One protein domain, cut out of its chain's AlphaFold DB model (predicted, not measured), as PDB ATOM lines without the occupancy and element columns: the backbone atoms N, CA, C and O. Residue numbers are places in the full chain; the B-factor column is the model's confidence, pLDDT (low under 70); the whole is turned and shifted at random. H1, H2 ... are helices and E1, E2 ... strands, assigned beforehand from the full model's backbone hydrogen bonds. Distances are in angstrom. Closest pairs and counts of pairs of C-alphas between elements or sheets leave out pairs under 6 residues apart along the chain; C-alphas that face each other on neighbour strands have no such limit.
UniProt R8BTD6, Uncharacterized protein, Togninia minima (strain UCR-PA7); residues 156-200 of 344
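This is residues 156 to 200 of the 344 residues of an uncharacterized protein of Togninia minima (strain UCR-PA7) (UniProt R8BTD6). A narrow sheet of three antiparallel strands, drawn out lengthwise by the loops of its two hairpins, has the rest of the printed part folded back along it. After E3 the chain crosses one face of the sheet to the side of E1 and makes the short helix H1 there, and the printed part ends beyond H1 at Lys 200. The printed part has 45 residues, with three named strands and then one named helix in the order E1 E2 E3 H1; the sheet runs E1 - E2 - E3, antiparallel throughout. The class is mostly strand, though only 21 residues, under half of those printed, are in named elements. The whole is compact, with a radius of gyration of the C-alphas of 10.2 A, yet elongated, spanning 30 by 18 by 18 A.

The inner strand of the sheet is E2, residues 167 to 172; its edge strands are E1, residues 156 to 161, and E3, residues 179 to 183. The three form a meander, each strand the antiparallel neighbour of the one before. E1 and E2 are a hairpin, antiparallel with 156 degrees between their directions; the C-alphas of Thr 157 and Asn 170 face each other at 4.4 A, and N 158 and O 169 are within hydrogen-bond range at 2.9 A, as are N 169 and O 159 at 2.8 A. E2 and E3 are also a hairpin, antiparallel at 155 degrees; the C-alphas of Gln 171 and Tyr 180 face each other at 4.6 A, and N 170 and O 181 are within hydrogen-bond range at 2.9 A. H1, residues 189 to 192, is on the sheet but only grazes it. The closest C-alphas of E1 and H1 are those of Thr 157 and Tyr 191, 7.6 A apart. H1 is too short for any pair of O i and N i+4 inside it; its one pair of O i and N i+3 is within hydrogen-bond range.

E1 begins at C-alpha 156 (100.701, 140.058, 109.715) and measures 15.2 A from first to last C-alpha. E2 measures 15.6 A and ends at C-alpha 172 (94.940, 143.315, 111.647). E3 measures 12.7 A. H1 measures 5.7 A and ends at C-alpha 192 (103.065, 128.195, 109.253).

The two C-alphas farthest apart, those of Arg 164 and Ser 176, are 32.3 A apart. The links E1 to E2 and E3 to H1 are tight, and the link E2 to E3 is short. The printed part has no cut. The mean pLDDT of the printed part is 90.8, and no printed residue is under 70.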
ATOM      1  N   GLU A 156      99.310 140.459 109.453       93.44
ATOM      2  CA  GLU A 156     100.701 140.058 109.715       93.44
ATOM      3  C   GLU A 156     100.725 139.240 111.020       93.44
ATOM      4  O   GLU A 156     100.211 139.694 112.045       93.44
ATOM      5  N   THR A 157     101.291 138.033 111.025       94.50
ATOM      6  CA  THR A 157     101.507 137.261 112.254       94.50
ATOM      7  C   THR A 157     102.706 137.831 113.004       94.50
ATOM      8  O   THR A 157     103.819 137.876 112.490       94.50
ATOM      9  N   VAL A 158     102.475 138.270 114.241       95.19
ATOM     10  CA  VAL A 158     103.474 138.959 115.085       95.19
ATOM     11  C   VAL A 158     103.973 138.108 116.256       95.19
ATOM     12  O   VAL A 158     104.697 138.597 117.127       95.19
ATOM     13  N   GLY A 159     103.541 136.851 116.323       95.44
ATOM     14  CA  GLY A 159     103.889 135.913 117.378       95.44
ATOM     15  C   GLY A 159     103.124 134.606 117.253       95.44
ATOM     16  O   GLY A 159     102.062 134.553 116.635       95.44
ATOM     17  N   TRP A 160     103.637 133.551 117.876       96.00
ATOM     18  CA  TRP A 160     102.985 132.242 117.898       96.00
ATOM     19  C   TRP A 160     103.166 131.534 119.238       96.00
ATOM     20  O   TRP A 160     104.055 131.855 120.028       96.00
ATOM     21  N   SER A 161     102.310 130.560 119.513       93.81
ATOM     22  CA  SER A 161     102.357 129.725 120.707       93.81
ATOM     23  C   SER A 161     102.342 128.257 120.304       93.81
ATOM     24  O   SER A 161     101.383 127.776 119.700       93.81
ATOM     25  N   GLY A 162     103.425 127.550 120.631       83.81
ATOM     26  CA  GLY A 162     103.506 126.091 120.546       83.81
ATOM     27  C   GLY A 162     103.049 125.429 121.848       83.81
ATOM     28  O   GLY A 162     103.274 125.974 122.933       83.81
ATOM     29  N   GLY A 163     102.437 124.247 121.739       80.25
ATOM     30  CA  GLY A 163     101.870 123.484 122.853       80.25
ATOM     31  C   GLY A 163     100.922 122.396 122.339       80.25
ATOM     32  O   GLY A 163     101.175 121.804 121.295       80.25
ATOM     33  N   ARG A 164      99.795 122.163 123.031       77.75
ATOM     34  CA  ARG A 164      98.759 121.194 122.606       77.75
ATOM     35  C   ARG A 164      98.049 121.579 121.297       77.75
ATOM     36  O   ARG A 164      97.514 120.718 120.610       77.75
ATOM     37  N   SER A 165      98.034 122.866 120.968       83.25
ATOM     38  CA  SER A 165      97.545 123.407 119.700       83.25
ATOM     39  C   SER A 165      98.416 124.590 119.311       83.25
ATOM     40  O   SER A 165      98.646 125.464 120.149       83.25
ATOM     41  N   MET A 166      98.861 124.632 118.059       90.19
ATOM     42  CA  MET A 166      99.557 125.791 117.515       90.19
ATOM     43  C   MET A 166      98.560 126.936 117.332       90.19
ATOM     44  O   MET A 166      97.465 126.725 116.806       90.19
ATOM     45  N   LEU A 167      98.908 128.118 117.837       93.75
ATOM     46  CA  LEU A 167      98.067 129.310 117.769       93.75
ATOM     47  C   LEU A 167      98.919 130.524 117.399       93.75
ATOM     48  O   LEU A 167      99.988 130.731 117.975       93.75
ATOM     49  N   TYR A 168      98.424 131.332 116.471       95.38
ATOM     50  CA  TYR A 168      99.118 132.478 115.893       95.38
ATOM     51  C   TYR A 168      98.468 133.782 116.351       95.38
ATOM     52  O   TYR A 168      97.244 133.877 116.447       95.38
ATOM     53  N   ILE A 169      99.289 134.785 116.656       96.38
ATOM     54  CA  ILE A 169      98.852 136.138 116.994       96.38
ATOM     55  C   ILE A 169      98.848 136.957 115.706       96.38
ATOM     56  O   ILE A 169      99.885 137.464 115.275       96.38
ATOM     57  N   ASN A 170      97.671 137.090 115.103       95.12
ATOM     58  CA  ASN A 170      97.475 137.823 113.861       95.12
ATOM     59  C   ASN A 170      97.146 139.287 114.174       95.12
ATOM     60  O   ASN A 170      96.173 139.594 114.869       95.12
ATOM     61  N   GLN A 171      97.987 140.193 113.675       94.75
ATOM     62  CA  GLN A 171      97.760 141.632 113.652       94.75
ATOM     63  C   GLN A 171      96.866 141.979 112.462       94.75
ATOM     64  O   GLN A 171      97.145 141.549 111.351       94.75
ATOM     65  N   TYR A 172      95.842 142.802 112.673       92.00
ATOM     66  CA  TYR A 172      94.940 143.315 111.647       92.00
ATOM     67  C   TYR A 172      94.979 144.843 111.602       92.00
ATOM     68  O   TYR A 172      94.748 145.510 112.613       92.00
ATOM     69  N   GLY A 173      95.187 145.399 110.408       90.00
ATOM     70  CA  GLY A 173      95.222 146.846 110.177       90.00
ATOM     71  C   GLY A 173      96.603 147.479 110.385       90.00
ATOM     72  O   GLY A 173      97.614 146.801 110.538       90.00
ATOM     73  N   LYS A 174      96.661 148.815 110.345       88.62
ATOM     74  CA  LYS A 174      97.920 149.574 110.467       88.62
ATOM     75  C   LYS A 174      98.446 149.536 111.904       88.62
ATOM     76  O   LYS A 174      97.657 149.643 112.835       88.62
ATOM     77  N   LYS A 175      99.773 149.524 112.086       86.00
ATOM     78  CA  LYS A 175     100.448 149.391 113.399       86.00
ATOM     79  C   LYS A 175     100.020 150.423 114.469       86.00
ATOM     80  O   LYS A 175     100.136 150.127 115.652       86.00
ATOM     81  N   SER A 176      99.487 151.588 114.083       84.69
ATOM     82  CA  SER A 176      98.953 152.628 114.987       84.69
ATOM     83  C   SER A 176      97.489 152.440 115.424       84.69
ATOM     84  O   SER A 176      97.044 153.093 116.365       84.69
ATOM     85  N   ALA A 177      96.737 151.571 114.750       88.38
ATOM     86  CA  ALA A 177      95.322 151.287 114.996       88.38
ATOM     87  C   ALA A 177      95.049 149.788 114.781       88.38
ATOM     88  O   ALA A 177      94.092 149.393 114.116       88.38
ATOM     89  N   ALA A 178      95.977 148.962 115.262       91.06
ATOM     90  CA  ALA A 178      95.988 147.535 115.018       91.06
ATOM     91  C   ALA A 178      95.151 146.780 116.046       91.06
ATOM     92  O   ALA A 178      95.243 147.031 117.250       91.06
ATOM     93  N   ARG A 179      94.417 145.785 115.558       92.81
ATOM     94  CA  ARG A 179      93.731 144.787 116.373       92.81
ATOM     95  C   ARG A 179      94.508 143.479 116.339       92.81
ATOM     96  O   ARG A 179      94.992 143.108 115.277       92.81
ATOM     97  N   TYR A 180      94.577 142.751 117.450       94.94
ATOM     98  CA  TYR A 180      95.230 141.442 117.491       94.94
ATOM     99  C   TYR A 180      94.227 140.336 117.831       94.94
ATOM    100  O   TYR A 180      93.301 140.547 118.621       94.94
ATOM    101  N   ARG A 181      94.401 139.158 117.229       94.00
ATOM    102  CA  ARG A 181      93.612 137.953 117.526       94.00
ATOM    103  C   ARG A 181      94.472 136.708 117.572       94.00
ATOM    104  O   ARG A 181      95.498 136.637 116.906       94.00
ATOM    105  N   LEU A 182      94.036 135.752 118.385       93.94
ATOM    106  CA  LEU A 182      94.648 134.439 118.501       93.94
ATOM    107  C   LEU A 182      93.869 133.444 117.635       93.94
ATOM    108  O   LEU A 182      92.709 133.136 117.918       93.94
ATOM    109  N   GLU A 183      94.505 132.950 116.581       92.19
ATOM    110  CA  GLU A 183      93.869 132.147 115.535       92.19
ATOM    111  C   GLU A 183      94.633 130.843 115.276       92.19
ATOM    112  O   GLU A 183      95.762 130.659 115.725       92.19
ATOM    113  N   LYS A 184      93.999 129.902 114.568       91.69
ATOM    114  CA  LYS A 184      94.598 128.596 114.224       91.69
ATOM    115  C   LYS A 184      95.528 128.643 113.010       91.69
ATOM    116  O   LYS A 184      96.264 127.687 112.805       91.69
ATOM    117  N   TYR A 185      95.448 129.709 112.218       90.62
ATOM    118  CA  TYR A 185      96.164 129.872 110.956       90.62
ATOM    119  C   TYR A 185      97.012 131.139 110.999       90.62
ATOM    120  O   TYR A 185      96.589 132.129 111.606       90.62
ATOM    121  N   ALA A 186      98.172 131.122 110.353       91.62
ATOM    122  CA  ALA A 186      99.025 132.301 110.248       91.62
ATOM    123  C   ALA A 186      98.600 133.204 109.076       91.62
ATOM    124  O   ALA A 186      97.799 132.830 108.213       91.62
ATOM    125  N   GLN A 187      99.112 134.432 109.065       89.44
ATOM    126  CA  GLN A 187      98.922 135.431 108.019       89.44
ATOM    127  C   GLN A 187     100.275 136.124 107.747       89.44
ATOM    128  O   GLN A 187     100.727 136.911 108.577       89.44
ATOM    129  N   PRO A 188     100.931 135.881 106.602       88.94
ATOM    130  CA  PRO A 188     100.483 135.044 105.493       88.94
ATOM    131  C   PRO A 188     100.733 133.538 105.782       88.94
ATOM    132  O   PRO A 188     101.407 133.220 106.765       88.94
ATOM    133  N   PRO A 189     100.152 132.600 105.006       87.06
ATOM    134  CA  PRO A 189     100.202 131.164 105.309       87.06
ATOM    135  C   PRO A 189     101.610 130.556 105.363       87.06
ATOM    136  O   PRO A 189     101.822 129.614 106.115       87.06
ATOM    137  N   GLU A 190     102.571 131.117 104.630       87.75
ATOM    138  CA  GLU A 190     103.968 130.660 104.565       87.75
ATOM    139  C   GLU A 190     104.683 130.767 105.930       87.75
ATOM    140  O   GLU A 190     105.698 130.119 106.168       87.75
ATOM    141  N   TYR A 191     104.134 131.556 106.862       89.44
ATOM    142  CA  TYR A 191     104.595 131.615 108.250       89.44
ATOM    143  C   TYR A 191     104.307 130.314 109.029       89.44
ATOM    144  O   TYR A 191     104.957 130.059 110.040       89.44
ATOM    145  N   GLU A 192     103.340 129.487 108.602       88.38
ATOM    146  CA  GLU A 192     103.065 128.195 109.253       88.38
ATOM    147  C   GLU A 192     104.193 127.172 109.032       88.38
ATOM    148  O   GLU A 192     104.369 126.292 109.877       88.38
ATOM    149  N   ASP A 193     104.950 127.297 107.936       88.31
ATOM    150  CA  ASP A 193     105.968 126.324 107.523       88.31
ATOM    151  C   ASP A 193     107.308 126.507 108.268       88.31
ATOM    152  O   ASP A 193     107.912 125.518 108.686       88.31
ATOM    153  N   ASP A 194     107.748 127.755 108.497       90.38
ATOM    154  CA  ASP A 194     108.937 128.093 109.308       90.38
ATOM    155  C   ASP A 194     108.676 129.290 110.259       90.38
ATOM    156  O   ASP A 194     109.081 130.428 109.992       90.38
ATOM    157  N   PRO A 195     107.952 129.076 111.375       90.44
ATOM    158  CA  PRO A 195     107.600 130.138 112.315       90.44
ATOM    159  C   PRO A 195     108.804 130.529 113.199       90.44
ATOM    160  O   PRO A 195     109.272 129.715 114.004       90.44
ATOM    161  N   PRO A 196     109.286 131.793 113.172       92.88
ATOM    162  CA  PRO A 196     110.529 132.173 113.844       92.88
ATOM    163  C   PRO A 196     110.521 131.915 115.359       92.88
ATOM    164  O   PRO A 196     109.686 132.458 116.090       92.88
ATOM    165  N   GLU A 197     111.500 131.162 115.873       92.50
ATOM    166  CA  GLU A 197     111.590 130.801 117.305       92.50
ATOM    167  C   GLU A 197     111.676 132.037 118.225       92.50
ATOM    168  O   GLU A 197     111.178 132.005 119.348       92.50
ATOM    169  N   ALA A 198     112.221 133.164 117.746       92.31
ATOM    170  CA  ALA A 198     112.260 134.437 118.479       92.31
ATOM    171  C   ALA A 198     110.871 135.080 118.699       92.31
ATOM    172  O   ALA A 198     110.708 135.913 119.590       92.31
ATOM    173  N   GLN A 199     109.864 134.698 117.906       93.88
ATOM    174  CA  GLN A 199     108.481 135.185 118.006       93.88
ATOM    175  C   GLN A 199     107.566 134.223 118.793       93.88
ATOM    176  O   GLN A 199     106.364 134.460 118.941       93.88
ATOM    177  N   LYS A 200     108.131 133.142 119.340       94.88
ATOM    178  CA  LYS A 200     107.409 132.128 120.110       94.88
ATOM    179  C   LYS A 200     107.116 132.609 121.527       94.88
ATOM    180  O   LYS A 200     107.984 132.603 122.399       94.88
TER     181      LYS A 200